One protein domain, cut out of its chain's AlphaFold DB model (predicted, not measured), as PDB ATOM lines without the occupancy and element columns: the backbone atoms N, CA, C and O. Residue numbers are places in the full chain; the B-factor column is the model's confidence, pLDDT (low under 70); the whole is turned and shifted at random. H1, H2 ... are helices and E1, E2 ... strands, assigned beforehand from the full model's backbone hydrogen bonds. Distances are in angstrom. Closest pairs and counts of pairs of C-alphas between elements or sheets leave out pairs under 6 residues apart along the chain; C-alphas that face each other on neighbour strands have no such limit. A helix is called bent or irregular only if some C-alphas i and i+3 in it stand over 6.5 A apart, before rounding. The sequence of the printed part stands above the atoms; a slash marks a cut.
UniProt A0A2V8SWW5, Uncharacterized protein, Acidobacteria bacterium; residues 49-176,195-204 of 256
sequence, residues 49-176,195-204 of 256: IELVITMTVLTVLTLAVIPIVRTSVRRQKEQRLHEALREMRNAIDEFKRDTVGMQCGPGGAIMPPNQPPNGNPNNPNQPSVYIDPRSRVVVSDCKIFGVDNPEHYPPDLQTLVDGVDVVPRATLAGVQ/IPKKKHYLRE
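Overview. This is residues 49 to 176 and 195 to 204 of the 256 residues of an uncharacterized protein of Acidobacteria bacterium (UniProt A0A2V8SWW5). One long bent helix, H1, sticks out with residues 49 to 86 from a small head of loops, antiparallel sheet E1 E2 E3 and short helices H2 and H3. The printed part has 138 residues, its elements running H1 E1 H2 E2 H3 E3, class mostly helix. The whole is extended, radius of gyration of the C-alphas 26.6 A, spans 94 by 32 by 31 A.

Along the chain. H1, residues 49 to 99, begins at C-alpha 49 (-49.883, 1.256, 43.004). By its hydrogen bonds one helix, it is bent, C-alphas 64 and 67 lying 7.1 A apart; its arms are H1a, 49 to 64, and H1b, 67 to 99, 48.6 A long. E1 is 137 to 139, H2 157 to 162, E2 164 to 168, H3 169 to 173, E3 197 to 199, ending at (3.880, 45.820, 39.245).

Arrangement. Within hydrogen-bond range are N 138 and O 167 across E1 and E2, 2.8 A, and N 166 and O 197 across E2 and E3, 2.8 A. H1b and H3 only graze the sheet. H1b only just touches H2, with 3 pairs of C-alphas within 8 A, those of Ala 91 and Leu 160 closest at 7.3 A. Every O i to N i+4 pair is within range in H1a and H1b, 1 of 2 in H2 and 0 of 1 in H3, which has 2 of 2 O i to N i+3 pairs.

Size, cuts and confidence. Residues 177 to 194 are cut out, C-alphas 176 and 195 being 14.9 A apart. H1 to E1 and E1 to H2 are long links. pLDDT is under 70 at 101 to 131, 144 to 147 and 170 to 176.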
ATOM      1  N   ILE A  49     -50.426   1.279  41.644       93.38
ATOM      2  CA  ILE A  49     -49.883   1.256  43.004       93.38
ATOM      3  C   ILE A  49     -48.366   1.471  43.020       93.38
ATOM      4  O   ILE A  49     -47.866   2.193  43.874       93.38
ATOM      5  N   GLU A  50     -47.638   0.929  42.047       92.88
ATOM      6  CA  GLU A  50     -46.196   1.136  41.910       92.88
ATOM      7  C   GLU A  50     -45.869   2.588  41.542       92.88
ATOM      8  O   GLU A  50     -44.956   3.185  42.114       92.88
ATOM      9  N   LEU A  51     -46.682   3.213  40.685       93.25
ATOM     10  CA  LEU A  51     -46.574   4.648  40.402       93.25
ATOM     11  C   LEU A  51     -46.830   5.497  41.661       93.25
ATOM     12  O   LEU A  51     -46.100   6.449  41.931       93.25
ATOM     13  N   VAL A  52     -47.841   5.146  42.462       96.44
ATOM     14  CA  VAL A  52     -48.153   5.875  43.700       96.44
ATOM     15  C   VAL A  52     -47.043   5.699  44.737       96.44
ATOM     16  O   VAL A  52     -46.614   6.688  45.321       96.44
ATOM     17  N   ILE A  53     -46.533   4.480  44.941       95.88
ATOM     18  CA  ILE A  53     -45.438   4.205  45.888       95.88
ATOM     19  C   ILE A  53     -44.153   4.929  45.467       95.88
ATOM     20  O   ILE A  53     -43.469   5.520  46.299       95.88
ATOM     21  N   THR A  54     -43.809   4.924  44.180       96.81
ATOM     22  CA  THR A  54     -42.590   5.598  43.704       96.81
ATOM     23  C   THR A  54     -42.689   7.113  43.850       96.81
ATOM     24  O   THR A  54     -41.759   7.736  44.363       96.81
ATOM     25  N   MET A  55     -43.827   7.713  43.488       95.19
ATOM     26  CA  MET A  55     -44.050   9.146  43.691       95.19
ATOM     27  C   MET A  55     -44.023   9.525  45.178       95.19
ATOM     28  O   MET A  55     -43.422  10.541  45.528       95.19
ATOM     29  N   THR A  56     -44.604   8.717  46.071       97.75
ATOM     30  CA  THR A  56     -44.580   9.003  47.518       97.75
ATOM     31  C   THR A  56     -43.189   8.845  48.134       97.75
ATOM     32  O   THR A  56     -42.805   9.654  48.974       97.75
ATOM     33  N   VAL A  57     -42.389   7.867  47.704       97.06
ATOM     34  CA  VAL A  57     -41.004   7.715  48.189       97.06
ATOM     35  C   VAL A  57     -40.121   8.870  47.704       97.06
ATOM     36  O   VAL A  57     -39.344   9.421  48.485       97.06
ATOM     37  N   LEU A  58     -40.263   9.286  46.441       96.94
ATOM     38  CA  LEU A  58     -39.485  10.398  45.887       96.94
ATOM     39  C   LEU A  58     -39.783  11.719  46.604       96.94
ATOM     40  O   LEU A  58     -38.849  12.451  46.935       96.94
ATOM     41  N   THR A  59     -41.050  12.018  46.902       97.25
ATOM     42  CA  THR A  59     -41.396  13.261  47.613       97.25
ATOM     43  C   THR A  59     -40.774  13.306  49.007       97.25
ATOM     44  O   THR A  59     -40.147  14.307  49.355       97.25
ATOM     45  N   VAL A  60     -40.836  12.212  49.772       96.62
ATOM     46  CA  VAL A  60     -40.214  12.132  51.106       96.62
ATOM     47  C   VAL A  60     -38.698  12.345  51.034       96.62
ATOM     48  O   VAL A  60     -38.146  13.117  51.822       96.62
ATOM     49  N   LEU A  61     -38.020  11.723  50.066       96.81
ATOM     50  CA  LEU A  61     -36.570  11.867  49.908       96.81
ATOM     51  C   LEU A  61     -36.157  13.293  49.527       96.81
ATOM     52  O   LEU A  61     -35.173  13.807  50.060       96.81
ATOM     53  N   THR A  62     -36.907  13.961  48.647       95.94
ATOM     54  CA  THR A  62     -36.566  15.333  48.227       95.94
ATOM     55  C   THR A  62     -36.593  16.331  49.385       95.94
ATOM     56  O   THR A  62     -35.703  17.177  49.484       95.94
ATOM     57  N   LEU A  63     -37.554  16.203  50.307       95.12
ATOM     58  CA  LEU A  63     -37.660  17.083  51.473       95.12
ATOM     59  C   LEU A  63     -36.477  16.915  52.439       95.12
ATOM     60  O   LEU A  63     -36.006  17.902  53.006       95.12
ATOM     61  N   ALA A  64     -35.949  15.695  52.583       95.38
ATOM     62  CA  ALA A  64     -34.828  15.404  53.478       95.38
ATOM     63  C   ALA A  64     -33.492  16.033  53.024       95.38
ATOM     64  O   ALA A  64     -32.621  16.300  53.852       95.38
ATOM     65  N   VAL A  65     -33.317  16.305  51.726       95.75
ATOM     66  CA  VAL A  65     -32.038  16.779  51.158       95.75
ATOM     67  C   VAL A  65     -31.841  18.302  51.289       95.75
ATOM     68  O   VAL A  65     -30.706  18.775  51.379       95.75
ATOM     69  N   ILE A  66     -32.916  19.094  51.361       92.12
ATOM     70  CA  ILE A  66     -32.868  20.573  51.394       92.12
ATOM     71  C   ILE A  66     -31.922  21.161  52.470       92.12
ATOM     72  O   ILE A  66     -31.111  22.031  52.122       92.12
ATOM     73  N   PRO A  67     -31.970  20.755  53.758       90.38
ATOM     74  CA  PRO A  67     -31.100  21.342  54.787       90.38
ATOM     75  C   PRO A  67     -29.608  21.055  54.550       90.38
ATOM     76  O   PRO A  67     -28.752  21.886  54.872       90.38
ATOM     77  N   ILE A  68     -29.286  19.919  53.926       91.94
ATOM     78  CA  ILE A  68     -27.909  19.530  53.594       91.94
ATOM     79  C   ILE A  68     -27.349  20.456  52.509       91.94
ATOM     80  O   ILE A  68     -26.231  20.956  52.623       91.94
ATOM     81  N   VAL A  69     -28.144  20.757  51.480       91.56
ATOM     82  CA  VAL A  69     -27.707  21.643  50.390       91.56
ATOM     83  C   VAL A  69     -27.461  23.065  50.899       91.56
ATOM     84  O   VAL A  69     -26.431  23.661  50.585       91.56
ATOM     85  N   ARG A  70     -28.354  23.608  51.738       90.12
ATOM     86  CA  ARG A  70     -28.203  24.975  52.280       90.12
ATOM     87  C   ARG A  70     -26.930  25.141  53.114       90.12
ATOM     88  O   ARG A  70     -26.228  26.139  52.969       90.12
ATOM     89  N   THR A  71     -26.613  24.163  53.960       92.81
ATOM     90  CA  THR A  71     -25.388  24.184  54.779       92.81
ATOM     91  C   THR A  71     -24.131  23.978  53.936       92.81
ATOM     92  O   THR A  71     -23.118  24.626  54.194       92.81
ATOM     93  N   SER A  72     -24.200  23.152  52.889       94.38
ATOM     94  CA  SER A  72     -23.101  22.969  51.933       94.38
ATOM     95  C   SER A  72     -22.764  24.263  51.186       94.38
ATOM     96  O   SER A  72     -21.602  24.667  51.170       94.38
ATOM     97  N   VAL A  73     -23.769  24.967  50.653       94.50
ATOM     98  CA  VAL A  73     -23.567  26.257  49.969       94.50
ATOM     99  C   VAL A  73     -22.980  27.299  50.920       94.50
ATOM    100  O   VAL A  73     -22.079  28.041  50.534       94.50
ATOM    101  N   ARG A  74     -23.438  27.346  52.178       94.50
ATOM    102  CA  ARG A  74     -22.881  28.267  53.178       94.50
ATOM    103  C   ARG A  74     -21.404  27.981  53.460       94.50
ATOM    104  O   ARG A  74     -20.607  28.905  53.374       94.50
ATOM    105  N   ARG A  75     -21.018  26.716  53.674       95.94
ATOM    106  CA  ARG A  75     -19.602  26.326  53.842       95.94
ATOM    107  C   ARG A  75     -18.741  26.727  52.646       95.94
ATOM    108  O   ARG A  75     -17.637  27.218  52.833       95.94
ATOM    109  N   GLN A  76     -19.250  26.551  51.426       96.50
ATOM    110  CA  GLN A  76     -18.530  26.963  50.217       96.50
ATOM    111  C   GLN A  76     -18.333  28.478  50.151       96.50
ATOM    112  O   GLN A  76     -17.258  28.936  49.772       96.50
ATOM    113  N   LYS A  77     -19.356  29.262  50.514       96.19
ATOM    114  CA  LYS A  77     -19.231  30.722  50.580       96.19
ATOM    115  C   LYS A  77     -18.203  31.152  51.623       96.19
ATOM    116  O   LYS A  77     -17.387  32.010  51.322       96.19
ATOM    117  N   GLU A  78     -18.206  30.531  52.799       97.00
ATOM    118  CA  GLU A  78     -17.223  30.807  53.854       97.00
ATOM    119  C   GLU A  78     -15.801  30.449  53.401       97.00
ATOM    120  O   GLU A  78     -14.896  31.262  53.528       97.00
ATOM    121  N   GLN A  79     -15.595  29.299  52.758       96.94
ATOM    122  CA  GLN A  79     -14.281  28.941  52.208       96.94
ATOM    123  C   GLN A  79     -13.782  29.964  51.181       96.94
ATOM    124  O   GLN A  79     -12.652  30.435  51.286       96.94
ATOM    125  N   ARG A  80     -14.644  30.370  50.241       97.12
ATOM    126  CA  ARG A  80     -14.306  31.407  49.254       97.12
ATOM    127  C   ARG A  80     -14.016  32.759  49.900       97.12
ATOM    128  O   ARG A  80     -13.169  33.490  49.402       97.12
ATOM    129  N   LEU A  81     -14.702  33.094  50.995       97.44
ATOM    130  CA  LEU A  81     -14.464  34.333  51.734       97.44
ATOM    131  C   LEU A  81     -13.054  34.334  52.329       97.44
ATOM    132  O   LEU A  81     -12.309  35.291  52.139       97.44
ATOM    133  N   HIS A  82     -12.660  33.240  52.982       96.94
ATOM    134  CA  HIS A  82     -11.310  33.095  53.526       96.94
ATOM    135  C   HIS A  82     -10.238  33.130  52.431       96.94
ATOM    136  O   HIS A  82      -9.178  33.720  52.629       96.94
ATOM    137  N   GLU A  83     -10.499  32.507  51.280       97.56
ATOM    138  CA  GLU A  83      -9.597  32.556  50.125       97.56
ATOM    139  C   GLU A  83      -9.419  33.991  49.611       97.56
ATOM    140  O   GLU A  83      -8.280  34.431  49.456       97.56
ATOM    141  N   ALA A  84     -10.512  34.742  49.440       97.06
ATOM    142  CA  ALA A  84     -10.481  36.139  49.003       97.06
ATOM    143  C   ALA A  84      -9.752  37.055  50.002       97.06
ATOM    144  O   ALA A  84      -8.897  37.852  49.614       97.06
ATOM    145  N   LEU A  85     -10.034  36.912  51.302       96.81
ATOM    146  CA  LEU A  85      -9.347  37.665  52.356       96.81
ATOM    147  C   LEU A  85      -7.849  37.353  52.379       96.81
ATOM    148  O   LEU A  85      -7.020  38.254  52.492       96.81
ATOM    149  N   ARG A  86      -7.485  36.076  52.226       97.31
ATOM    150  CA  ARG A  86      -6.085  35.654  52.160       97.31
ATOM    151  C   ARG A  86      -5.382  36.207  50.924       97.31
ATOM    152  O   ARG A  86      -4.222  36.593  51.031       97.31
ATOM    153  N   GLU A  87      -6.047  36.238  49.774       96.88
ATOM    154  CA  GLU A  87      -5.508  36.838  48.551       96.88
ATOM    155  C   GLU A  87      -5.165  38.319  48.768       96.88
ATOM    156  O   GLU A  87      -4.027  38.720  48.525       96.88
ATOM    157  N   MET A  88      -6.100  39.102  49.315       96.62
ATOM    158  CA  MET A  88      -5.879  40.529  49.582       96.62
ATOM    159  C   MET A  88      -4.802  40.771  50.646       96.62
ATOM    160  O   MET A  88      -3.905  41.582  50.426       96.62
ATOM    161  N   ARG A  89      -4.830  40.037  51.766       96.56
ATOM    162  CA  ARG A  89      -3.811  40.148  52.828       96.56
ATOM    163  C   ARG A  89      -2.413  39.804  52.318       96.56
ATOM    164  O   ARG A  89      -1.467  40.540  52.572       96.56
ATOM    165  N   ASN A  90      -2.285  38.741  51.522       96.69
ATOM    166  CA  ASN A  90      -1.006  38.390  50.904       96.69
ATOM    167  C   ASN A  90      -0.497  39.492  49.961       96.69
ATOM    168  O   ASN A  90       0.711  39.723  49.911       96.69
ATOM    169  N   ALA A  91      -1.390  40.153  49.217       96.75
ATOM    170  CA  ALA A  91      -1.028  41.258  48.333       96.75
ATOM    171  C   ALA A  91      -0.529  42.484  49.119       96.75
ATOM    172  O   ALA A  91       0.478  43.082  48.738       96.75
ATOM    173  N   ILE A  92      -1.177  42.811  50.243       95.31
ATOM    174  CA  ILE A  92      -0.736  43.868  51.170       95.31
ATOM    175  C   ILE A  92       0.644  43.526  51.749       95.31
ATOM    176  O   ILE A  92       1.558  44.352  51.713       95.31
ATOM    177  N   ASP A  93       0.833  42.289  52.212       94.12
ATOM    178  CA  ASP A  93       2.115  41.821  52.745       94.12
ATOM    179  C   ASP A  93       3.234  41.872  51.696       94.12
ATOM    180  O   ASP A  93       4.376  42.220  51.999       94.12
ATOM    181  N   GLU A  94       2.942  41.494  50.450       93.44
ATOM    182  CA  GLU A  94       3.907  41.560  49.353       93.44
ATOM    183  C   GLU A  94       4.296  43.005  49.030       93.44
ATOM    184  O   GLU A  94       5.486  43.294  48.879       93.44
ATOM    185  N   PHE A  95       3.321  43.916  49.003       92.44
ATOM    186  CA  PHE A  95       3.577  45.344  48.853       92.44
ATOM    187  C   PHE A  95       4.499  45.852  49.962       92.44
ATOM    188  O   PHE A  95       5.556  46.420  49.683       92.44
ATOM    189  N   LYS A  96       4.165  45.564  51.226       90.12
ATOM    190  CA  LYS A  96       4.976  45.970  52.379       90.12
ATOM    191  C   LYS A  96       6.404  45.431  52.275       90.12
ATOM    192  O   LYS A  96       7.345  46.188  52.501       90.12
ATOM    193  N   ARG A  97       6.613  44.179  51.850       87.81
ATOM    194  CA  ARG A  97       7.970  43.635  51.621       87.81
ATOM    195  C   ARG A  97       8.751  44.413  50.558       87.81
ATOM    196  O   ARG A  97       9.939  44.665  50.745       87.81
ATOM    197  N   ASP A  98       8.101  44.808  49.469       87.19
ATOM    198  CA  ASP A  98       8.750  45.558  48.391       87.19
ATOM    199  C   ASP A  98       9.014  47.030  48.755       87.19
ATOM    200  O   ASP A  98       9.902  47.654  48.173       87.19
ATOM    201  N   THR A  99       8.307  47.593  49.739       83.75
ATOM    202  CA  THR A  99       8.602  48.945  50.258       83.75
ATOM    203  C   THR A  99       9.830  49.006  51.169       83.75
ATOM    204  O   THR A  99      10.450  50.061  51.298       83.75
ATOM    205  N   VAL A 100      10.245  47.891  51.785       80.44
ATOM    206  CA  VAL A 100      11.363  47.893  52.746       80.44
ATOM    207  C   VAL A 100      12.671  48.302  52.065       80.44
ATOM    208  O   VAL A 100      13.112  47.683  51.097       80.44
ATOM    209  N   GLY A 101      13.354  49.314  52.596       69.38
ATOM    210  CA  GLY A 101      14.613  49.809  52.025       69.38
ATOM    211  C   GLY A 101      14.435  50.704  50.796       69.38
ATOM    212  O   GLY A 101      15.424  51.012  50.132       69.38
ATOM    213  N   MET A 102      13.206  51.137  50.507       69.12
ATOM    214  CA  MET A 102      12.967  52.309  49.674       69.12
ATOM    215  C   MET A 102      13.664  53.525  50.288       69.12
ATOM    216  O   MET A 102      13.588  53.760  51.493       69.12
ATOM    217  N   GLN A 103      14.345  54.303  49.453       61.88
ATOM    218  CA  GLN A 103      14.964  55.562  49.849       61.88
ATOM    219  C   GLN A 103      14.476  56.655  48.911       61.88
ATOM    220  O   GLN A 103      15.008  56.844  47.817       61.88
ATOM    221  N   CYS A 104      13.438  57.359  49.354       62.53
ATOM    222  CA  CYS A 104      12.988  58.584  48.715       62.53
ATOM    223  C   CYS A 104      13.944  59.714  49.110       62.53
ATOM    224  O   CYS A 104      13.956  60.166  50.254       62.53
ATOM    225  N   GLY A 105      14.789  60.144  48.172       56.62
ATOM    226  CA  GLY A 105      15.627  61.327  48.345       56.62
ATOM    227  C   GLY A 105      14.811  62.629  48.288       56.62
ATOM    228  O   GLY A 105      13.655  62.622  47.844       56.62
ATOM    229  N   PRO A 106      15.401  63.774  48.677       46.28
ATOM    230  CA  PRO A 106      14.782  65.080  48.465       46.28
ATOM    231  C   PRO A 106      14.434  65.252  46.977       46.28
ATOM    232  O   PRO A 106      15.310  65.153  46.120       46.28
ATOM    233  N   GLY A 107      13.153  65.465  46.662       51.25
ATOM    234  CA  GLY A 107      12.668  65.583  45.279       51.25
ATOM    235  C   GLY A 107      12.234  64.271  44.604       51.25
ATOM    236  O   GLY A 107      12.003  64.280  43.398       51.25
ATOM    237  N   GLY A 108      12.104  63.161  45.342       51.12
ATOM    238  CA  GLY A 108      11.566  61.894  44.815       51.12
ATOM    239  C   GLY A 108      12.567  61.061  44.009       51.12
ATOM    240  O   GLY A 108      12.173  60.142  43.297       51.12
ATOM    241  N   ALA A 109      13.862  61.378  44.100       43.72
ATOM    242  CA  ALA A 109      14.913  60.589  43.470       43.72
ATOM    243  C   ALA A 109      15.151  59.286  44.248       43.72
ATOM    244  O   ALA A 109      15.363  59.313  45.461       43.72
ATOM    245  N   ILE A 110      15.168  58.158  43.534       48.31
ATOM    246  CA  ILE A 110      15.592  56.862  44.069       48.31
ATOM    247  C   ILE A 110      17.103  56.945  44.290       48.31
ATOM    248  O   ILE A 110      17.877  56.977  43.330       48.31
ATOM    249  N   MET A 111      17.540  57.011  45.543       47.94
ATOM    250  CA  MET A 111      18.963  56.898  45.853       47.94
ATOM    251  C   MET A 111      19.327  55.407  45.889       47.94
ATOM    252  O   MET A 111      18.574  54.620  46.473       47.94
ATOM    253  N   PRO A 112      20.451  54.972  45.282       47.91
ATOM    254  CA  PRO A 112      20.992  53.661  45.606       47.91
ATOM    255  C   PRO A 112      21.207  53.614  47.123       47.91
ATOM    256  O   PRO A 112      21.589  54.638  47.699       47.91
ATOM    257  N   PRO A 113      20.961  52.470  47.782       51.12
ATOM    258  CA  PRO A 113      21.226  52.358  49.195       51.12
ATOM    259  C   PRO A 113      22.675  52.773  49.427       51.12
ATOM    260  O   PRO A 113      23.602  52.150  48.914       51.12
ATOM    261  N   ASN A 114      22.875  53.843  50.200       45.03
ATOM    262  CA  ASN A 114      24.208  54.299  50.611       45.03
ATOM    263  C   ASN A 114      24.952  53.237  51.451       45.03
ATOM    264  O   ASN A 114      26.081  53.461  51.890       45.03
ATOM    265  N   GLN A 115      24.337  52.070  51.675       50.78
ATOM    266  CA  GLN A 115      24.898  50.936  52.374       50.78
ATOM    267  C   GLN A 115      24.609  49.600  51.676       50.78
ATOM    268  O   GLN A 115      23.539  49.409  51.099       50.78
ATOM    269  N   PRO A 116      25.528  48.625  51.798       47.28
ATOM    270  CA  PRO A 116      25.211  47.233  51.511       47.28
ATOM    271  C   PRO A 116      23.985  46.769  52.329       47.28
ATOM    272  O   PRO A 116      23.786  47.233  53.452       47.28
ATOM    273  N   PRO A 117      23.172  45.833  51.796       51.62
ATOM    274  CA  PRO A 117      21.921  45.369  52.411       51.62
ATOM    275  C   PRO A 117      22.089  44.788  53.826       51.62
ATOM    276  O   PRO A 117      21.147  44.799  54.608       51.62
ATOM    277  N   ASN A 118      23.298  44.344  54.173       49.91
ATOM    278  CA  ASN A 118      23.735  44.181  55.553       49.91
ATOM    279  C   ASN A 118      24.668  45.347  55.871       49.91
ATOM    280  O   ASN A 118      25.733  45.446  55.260       49.91
ATOM    281  N   GLY A 119      24.273  46.214  56.808       50.22
ATOM    282  CA  GLY A 119      25.120  47.299  57.297       50.22
ATOM    283  C   GLY A 119      26.535  46.808  57.623       50.22
ATOM    284  O   GLY A 119      26.744  45.642  57.954       50.22
ATOM    285  N   ASN A 120      27.530  47.687  57.499       53.00
ATOM    286  CA  ASN A 120      28.907  47.343  57.849       53.00
ATOM    287  C   ASN A 120      28.942  46.852  59.312       53.00
ATOM    288  O   ASN A 120      28.648  47.660  60.194       53.00
ATOM    289  N   PRO A 121      29.328  45.592  59.600       53.84
ATOM    290  CA  PRO A 121      29.357  45.069  60.968       53.84
ATOM    291  C   PRO A 121      30.318  45.840  61.887       53.84
ATOM    292  O   PRO A 121      30.231  45.725  63.105       53.84
ATOM    293  N   ASN A 122      31.204  46.664  61.318       56.66
ATOM    294  CA  ASN A 122      32.119  47.536  62.051       56.66
ATOM    295  C   ASN A 122      31.549  48.936  62.341       56.66
ATOM    296  O   ASN A 122      32.258  49.768  62.905       56.66
ATOM    297  N   ASN A 123      30.309  49.235  61.937       57.56
ATOM    298  CA  ASN A 123      29.670  50.519  62.207       57.56
ATOM    299  C   ASN A 123      28.395  50.329  63.053       57.56
ATOM    300  O   ASN A 123      27.346  50.006  62.496       57.56
ATOM    301  N   PRO A 124      28.449  50.577  64.375       55.81
ATOM    302  CA  PRO A 124      27.288  50.443  65.259       55.81
ATOM    303  C   PRO A 124      26.165  51.459  64.975       55.81
ATOM    304  O   PRO A 124      25.067  51.298  65.492       55.81
ATOM    305  N   ASN A 125      26.406  52.472  64.130       53.25
ATOM    306  CA  ASN A 125      25.413  53.480  63.736       53.25
ATOM    307  C   ASN A 125      24.683  53.137  62.422       53.25
ATOM    308  O   ASN A 125      24.060  54.012  61.823       53.25
ATOM    309  N   GLN A 126      24.787  51.896  61.934       54.47
ATOM    310  CA  GLN A 126      24.139  51.448  60.700       54.47
ATOM    311  C   GLN A 126      22.993  50.481  61.014       54.47
ATOM    312  O   GLN A 126      23.261  49.353  61.430       54.47
ATOM    313  N   PRO A 127      21.722  50.878  60.823       53.00
ATOM    314  CA  PRO A 127      20.603  49.971  61.029       53.00
ATOM    315  C   PRO A 127      20.654  48.854  59.981       53.00
ATOM    316  O   PRO A 127      20.560  49.100  58.778       53.00
ATOM    317  N   SER A 128      20.812  47.607  60.426       55.03
ATOM    318  CA  SER A 128      20.670  46.438  59.560       55.03
ATOM    319  C   SER A 128      19.197  46.291  59.174       55.03
ATOM    320  O   SER A 128      18.379  45.842  59.979       55.03
ATOM    321  N   VAL A 129      18.840  46.689  57.956       60.72
ATOM    322  CA  VAL A 129      17.492  46.478  57.427       60.72
ATOM    323  C   VAL A 129      17.379  45.027  56.964       60.72
ATOM    324  O   VAL A 129      18.053  44.618  56.022       60.72
ATOM    325  N   TYR A 130      16.538  44.231  57.626       66.50
ATOM    326  CA  TYR A 130      16.280  42.854  57.203       66.50
ATOM    327  C   TYR A 130      15.452  42.850  55.914       66.50
ATOM    328  O   TYR A 130      14.279  43.219  55.911       66.50
ATOM    329  N   ILE A 131      16.076  42.443  54.810       69.19
ATOM    330  CA  ILE A 131      15.431  42.331  53.500       69.19
ATOM    331  C   ILE A 131      14.971  40.885  53.313       69.19
ATOM    332  O   ILE A 131      15.784  39.961  53.363       69.19
ATOM    333  N   ASP A 132      13.675  40.683  53.063       73.69
ATOM    334  CA  ASP A 132      13.137  39.354  52.765       73.69
ATOM    335  C   ASP A 132      13.731  38.850  51.431       73.69
ATOM    336  O   ASP A 132      13.581  39.536  50.411       73.69
ATOM    337  N   PRO A 133      14.353  37.654  51.381       80.06
ATOM    338  CA  PRO A 133      14.866  37.057  50.143       80.06
ATOM    339  C   PRO A 133      13.821  36.907  49.025       80.06
ATOM    340  O   PRO A 133      14.180  36.754  47.855       80.06
ATOM    341  N   ARG A 134      12.526  36.928  49.366       80.12
ATOM    342  CA  ARG A 134      11.419  36.900  48.399       80.12
ATOM    343  C   ARG A 134      11.211  38.242  47.684       80.12
ATOM    344  O   ARG A 134      10.653  38.246  46.588       80.12
ATOM    345  N   SER A 135      11.685  39.356  48.248       81.75
ATOM    346  CA  SER A 135      11.553  40.701  47.666       81.75
ATOM    347  C   SER A 135      12.616  40.948  46.584       81.75
ATOM    348  O   SER A 135      13.770  41.292  46.839       81.75
ATOM    349  N   ARG A 136      12.242  40.735  45.319       80.44
ATOM    350  CA  ARG A 136      13.147  40.966  44.171       80.44
ATOM    351  C   ARG A 136      13.123  42.400  43.663       80.44
ATOM    352  O   ARG A 136      13.988  42.776  42.871       80.44
ATOM    353  N   VAL A 137      12.129  43.174  44.074       82.50
ATOM    354  CA  VAL A 137      11.885  44.531  43.599       82.50
ATOM    355  C   VAL A 137      11.788  45.488  44.781       82.50
ATOM    356  O   VAL A 137      11.624  45.065  45.927       82.50
ATOM    357  N   VAL A 138      11.956  46.772  44.491       83.31
ATOM    358  CA  VAL A 138      11.719  47.866  45.429       83.31
ATOM    359  C   VAL A 138      10.732  48.816  44.789       83.31
ATOM    360  O   VAL A 138      10.878  49.141  43.608       83.31
ATOM    361  N   VAL A 139       9.734  49.246  45.550       85.19
ATOM    362  CA  VAL A 139       8.805  50.280  45.092       85.19
ATOM    363  C   VAL A 139       9.574  51.595  44.899       85.19
ATOM    364  O   VAL A 139      10.418  51.956  45.717       85.19
ATOM    365  N   SER A 140       9.329  52.280  43.783       75.69
ATOM    366  CA  SER A 140      10.010  53.529  43.412       75.69
ATOM    367  C   SER A 140       9.109  54.760  43.402       75.69
ATOM    368  O   SER A 140       9.605  55.879  43.292       75.69
ATOM    369  N   ASP A 141       7.794  54.572  43.489       74.81
ATOM    370  CA  ASP A 141       6.858  55.687  43.519       74.81
ATOM    371  C   ASP A 141       6.870  56.350  44.904       74.81
ATOM    372  O   ASP A 141       6.376  55.794  45.877       74.81
ATOM    373  N   CYS A 142       7.462  57.538  45.006       72.69
ATOM    374  CA  CYS A 142       7.517  58.301  46.255       72.69
ATOM    375  C   CYS A 142       6.259  59.152  46.506       72.69
ATOM    376  O   CYS A 142       6.168  59.784  47.555       72.69
ATOM    377  N   LYS A 143       5.305  59.225  45.564       70.44
ATOM    378  CA  LYS A 143       4.106  60.080  45.705       70.44
ATOM    379  C   LYS A 143       2.972  59.416  46.478       70.44
ATOM    380  O   LYS A 143       2.098  60.111  46.980       70.44
ATOM    381  N   ILE A 144       3.000  58.094  46.575       60.88
ATOM    382  CA  ILE A 144       2.046  57.288  47.347       60.88
ATOM    383  C   ILE A 144       2.275  57.362  48.866       60.88
ATOM    384  O   ILE A 144       1.415  56.924  49.624       60.88
ATOM    385  N   PHE A 145       3.397  57.932  49.327       67.56
ATOM    386  CA  PHE A 145       3.721  58.037  50.752       67.56
ATOM    387  C   PHE A 145       3.697  59.497  51.204       67.56
ATOM    388  O   PHE A 145       4.602  60.277  50.905       67.56
ATOM    389  N   GLY A 146       2.638  59.872  51.917       66.44
ATOM    390  CA  GLY A 146       2.584  61.132  52.648       66.44
ATOM    391  C   GLY A 146       3.292  61.040  54.005       66.44
ATOM    392  O   GLY A 146       3.655  59.963  54.479       66.44
ATOM    393  N   VAL A 147       3.490  62.194  54.651       69.31
ATOM    394  CA  VAL A 147       4.069  62.294  56.012       69.31
ATOM    395  C   VAL A 147       3.213  61.609  57.085       69.31
ATOM    396  O   VAL A 147       3.691  61.316  58.177       69.31
ATOM    397  N   ASP A 148       1.951  61.372  56.764       74.31
ATOM    398  CA  ASP A 148       0.920  60.710  57.552       74.31
ATOM    399  C   ASP A 148       1.011  59.175  57.523       74.31
ATOM    400  O   ASP A 148       0.391  58.518  58.355       74.31
ATOM    401  N   ASN A 149       1.828  58.594  56.636       80.75
ATOM    402  CA  ASN A 149       2.013  57.145  56.523       80.75
ATOM    403  C   ASN A 149       3.499  56.740  56.630       80.75
ATOM    404  O   ASN A 149       4.084  56.230  55.668       80.75
ATOM    405  N   PRO A 150       4.131  56.921  57.807       80.62
ATOM    406  CA  PRO A 150       5.526  56.530  58.036       80.62
ATOM    407  C   PRO A 150       5.755  55.017  57.916       80.62
ATOM    408  O   PRO A 150       6.880  54.572  57.692       80.62
ATOM    409  N   GLU A 151       4.699  54.211  58.033       81.31
ATOM    410  CA  GLU A 151       4.759  52.761  57.867       81.31
ATOM    411  C   GLU A 151       4.690  52.317  56.399       81.31
ATOM    412  O   GLU A 151       4.860  51.134  56.126       81.31
ATOM    413  N   HIS A 152       4.497  53.221  55.437       86.19
ATOM    414  CA  HIS A 152       4.531  52.900  54.003       86.19
ATOM    415  C   HIS A 152       3.592  51.748  53.584       86.19
ATOM    416  O   HIS A 152       3.894  50.993  52.659       86.19
ATOM    417  N   TYR A 153       2.452  51.585  54.254       90.75
ATOM    418  CA  TYR A 153       1.386  50.711  53.752       90.75
ATOM    419  C   TYR A 153       0.725  51.344  52.515       90.75
ATOM    420  O   TYR A 153       0.825  52.558  52.333       90.75
ATOM    421  N   PRO A 154       0.068  50.572  51.639       91.62
ATOM    422  CA  PRO A 154      -0.671  51.159  50.524       91.62
ATOM    423  C   PRO A 154      -1.796  52.073  51.053       91.62
ATOM    424  O   PRO A 154      -2.304  51.819  52.141       91.62
ATOM    425  N   PRO A 155      -2.196  53.140  50.341       89.25
ATOM    426  CA  PRO A 155      -3.279  54.015  50.798       89.25
ATOM    427  C   PRO A 155      -4.659  53.349  50.665       89.25
ATOM    428  O   PRO A 155      -5.517  53.525  51.525       89.25
ATOM    429  N   ASP A 156      -4.873  52.551  49.616       91.19
ATOM    430  CA  ASP A 156      -6.131  51.853  49.355       91.19
ATOM    431  C   ASP A 156      -5.934  50.542  48.566       91.19
ATOM    432  O   ASP A 156      -4.852  50.234  48.058       91.19
ATOM    433  N   LEU A 157      -7.005  49.744  48.461       92.62
ATOM    434  CA  LEU A 157      -7.004  48.492  47.688       92.62
ATOM    435  C   LEU A 157      -6.822  48.749  46.188       92.62
ATOM    436  O   LEU A 157      -6.270  47.904  45.483       92.62
ATOM    437  N   GLN A 158      -7.267  49.908  45.699       93.44
ATOM    438  CA  GLN A 158      -7.179  50.244  44.284       93.44
ATOM    439  C   GLN A 158      -5.726  50.435  43.845       93.44
ATOM    440  O   GLN A 158      -5.361  49.960  42.772       93.44
ATOM    441  N   THR A 159      -4.861  50.988  44.698       92.19
ATOM    442  CA  THR A 159      -3.416  51.095  44.431       92.19
ATOM    443  C   THR A 159      -2.778  49.735  44.115       92.19
ATOM    444  O   THR A 159      -1.907  49.632  43.247       92.19
ATOM    445  N   LEU A 160      -3.234  48.659  44.767       94.06
ATOM    446  CA  LEU A 160      -2.724  47.304  44.524       94.06
ATOM    447  C   LEU A 160      -3.151  46.739  43.160       94.06
ATOM    448  O   LEU A 160      -2.418  45.927  42.584       94.06
ATOM    449  N   VAL A 161      -4.308  47.170  42.650       96.25
ATOM    450  CA  VAL A 161      -4.845  46.781  41.336       96.25
ATOM    451  C   VAL A 161      -4.265  47.649  40.225       96.25
ATOM    452  O   VAL A 161      -3.805  47.118  39.216       96.25
ATOM    453  N   ASP A 162      -4.217  48.967  40.407       94.12
ATOM    454  CA  ASP A 162      -3.689  49.919  39.419       94.12
ATOM    455  C   ASP A 162      -2.184  49.737  39.190       94.12
ATOM    456  O   ASP A 162      -1.661  50.051  38.109       94.12
ATOM    457  N   GLY A 163      -1.509  49.172  40.190       90.50
ATOM    458  CA  GLY A 163      -0.108  48.801  40.166       90.50
ATOM    459  C   GLY A 163       0.818  49.985  40.396       90.50
ATOM    460  O   GLY A 163       0.530  51.123  40.018       90.50
ATOM    461  N   VAL A 164       1.974  49.683  40.978       90.00
ATOM    462  CA  VAL A 164       2.967  50.680  41.381       90.00
ATOM    463  C   VAL A 164       4.268  50.456  40.627       90.00
ATOM    464  O   VAL A 164       4.623  49.328  40.278       90.00
ATOM    465  N   ASP A 165       4.972  51.542  40.345       87.94
ATOM    466  CA  ASP A 165       6.281  51.495  39.716       87.94
ATOM    467  C   ASP A 165       7.315  50.876  40.663       87.94
ATOM    468  O   ASP A 165       7.511  51.341  41.791       87.94
ATOM    469  N   VAL A 166       7.988  49.825  40.190       85.50
ATOM    470  CA  VAL A 166       9.030  49.097  40.919       85.50
ATOM    471  C   VAL A 166      10.310  48.963  40.098       85.50
ATOM    472  O   VAL A 166      10.290  48.864  38.867       85.50
ATOM    473  N   VAL A 167      11.441  48.883  40.793       82.19
ATOM    474  CA  VAL A 167      12.773  48.680  40.211       82.19
ATOM    475  C   VAL A 167      13.389  47.395  40.780       82.19
ATOM    476  O   VAL A 167      13.187  47.091  41.958       82.19
ATOM    477  N   PRO A 168      14.128  46.590  39.991       77.88
ATOM    478  CA  PRO A 168      14.814  45.408  40.509       77.88
ATOM    479  C   PRO A 168      15.783  45.752  41.648       77.88
ATOM    480  O   PRO A 168      16.641  46.611  41.505       77.88
ATOM    481  N   ARG A 169      15.726  45.025  42.766       70.75
ATOM    482  CA  ARG A 169      16.609  45.279  43.921       70.75
ATOM    483  C   ARG A 169      18.079  44.942  43.627       70.75
ATOM    484  O   ARG A 169      18.980  45.551  44.190       70.75
ATOM    485  N   ALA A 170      18.343  44.009  42.709       61.47
ATOM    486  CA  ALA A 170      19.703  43.607  42.330       61.47
ATOM    487  C   ALA A 170      20.534  44.755  41.728       61.47
ATOM    488  O   ALA A 170      21.748  44.792  41.912       61.47
ATOM    489  N   THR A 171      19.889  45.713  41.055       54.19
ATOM    490  CA  THR A 171      20.570  46.863  40.440       54.19
ATOM    491  C   THR A 171      20.998  47.899  41.482       54.19
ATOM    492  O   THR A 171      21.912  48.678  41.229       54.19
ATOM    493  N   LEU A 172      20.410  47.848  42.683       51.62
ATOM    494  CA  LEU A 172      20.727  48.713  43.820       51.62
ATOM    495  C   LEU A 172      21.923  48.211  44.651       51.62
ATOM    496  O   LEU A 172      22.547  48.995  45.355       51.62
ATOM    497  N   ALA A 173      22.283  46.927  44.556       49.81
ATOM    498  CA  ALA A 173      23.378  46.323  45.326       49.81
ATOM    499  C   ALA A 173      24.769  46.479  44.672       49.81
ATOM    500  O   ALA A 173      25.708  45.783  45.058       49.81
ATOM    501  N   GLY A 174      24.911  47.318  43.637       47.56
ATOM    502  CA  GLY A 174      26.167  47.470  42.886       47.56
ATOM    503  C   GLY A 174      26.607  46.215  42.116       47.56
ATOM    504  O   GLY A 174      27.670  46.206  41.498       47.56
ATOM    505  N   VAL A 175      25.792  45.155  42.121       43.28
ATOM    506  CA  VAL A 175      26.018  43.942  41.339       43.28
ATOM    507  C   VAL A 175      25.548  44.235  39.920       43.28
ATOM    508  O   VAL A 175      24.371  44.084  39.598       43.28
ATOM    509  N   GLN A 176      26.467  44.697  39.067       49.16
ATOM    510  CA  GLN A 176      26.215  44.749  37.628       49.16
ATOM    511  C   GLN A 176      25.794  43.344  37.169       49.16
ATOM    512  O   GLN A 176      26.586  42.407  37.316       49.16
ATOM    513  N   ILE A 195      14.823  51.356  34.721       72.31
ATOM    514  CA  ILE A 195      13.537  51.695  34.111       72.31
ATOM    515  C   ILE A 195      12.437  51.147  35.033       72.31
ATOM    516  O   ILE A 195      12.363  49.919  35.186       72.31
ATOM    517  N   PRO A 196      11.610  52.011  35.655       77.25
ATOM    518  CA  PRO A 196      10.527  51.556  36.507       77.25
ATOM    519  C   PRO A 196       9.586  50.677  35.690       77.25
ATOM    520  O   PRO A 196       9.214  50.999  34.557       77.25
ATOM    521  N   LYS A 197       9.234  49.529  36.259       84.50
ATOM    522  CA  LYS A 197       8.213  48.646  35.706       84.50
ATOM    523  C   LYS A 197       7.014  48.688  36.622       84.50
ATOM    524  O   LYS A 197       7.161  48.530  37.826       84.50
ATOM    525  N   LYS A 198       5.829  48.819  36.047       89.94
ATOM    526  CA  LYS A 198       4.594  48.719  36.810       89.94
ATOM    527  C   LYS A 198       4.388  47.276  37.288       89.94
ATOM    528  O   LYS A 198       4.393  46.344  36.479       89.94
ATOM    529  N   LYS A 199       4.225  47.092  38.599       91.44
ATOM    530  CA  LYS A 199       3.880  45.820  39.245       91.44
ATOM    531  C   LYS A 199       2.487  45.924  39.856       91.44
ATOM    532  O   LYS A 199       2.226  46.796  40.675       91.44
ATOM    533  N   HIS A 200       1.619  44.998  39.468       94.50
ATOM    534  CA  HIS A 200       0.287  44.823  40.039       94.50
ATOM    535  C   HIS A 200       0.348  43.739  41.119       94.50
ATOM    536  O   HIS A 200       0.924  42.674  40.877       94.50
ATOM    537  N   TYR A 201      -0.217  44.013  42.293       95.06
ATOM    538  CA  TYR A 201      -0.250  43.078  43.426       95.06
ATOM    539  C   TYR A 201      -1.564  42.293  43.468       95.06
ATOM    540  O   TYR A 201      -1.580  41.133  43.871       95.06
ATOM    541  N   LEU A 202      -2.650  42.902  42.985       96.44
ATOM    542  CA  LEU A 202      -3.947  42.261  42.782       96.44
ATOM    543  C   LEU A 202      -4.328  42.304  41.303       96.44
ATOM    544  O   LEU A 202      -4.029  43.265  40.597       96.44
ATOM    545  N   ARG A 203      -5.005  41.251  40.831       96.00
ATOM    546  CA  ARG A 203      -5.581  41.225  39.474       96.00
ATOM    547  C   ARG A 203      -6.851  42.062  39.404       96.00
ATOM    548  O   ARG A 203      -7.064  42.783  38.439       96.00
ATOM    549  N   GLU A 204      -7.674  41.931  40.434       95.94
ATOM    550  CA  GLU A 204      -8.907  42.668  40.671       95.94
ATOM    551  C   GLU A 204      -9.249  42.569  42.162       95.94
ATOM    552  O   GLU A 204      -8.708  41.714  42.869       95.94
TER     553      GLU A 204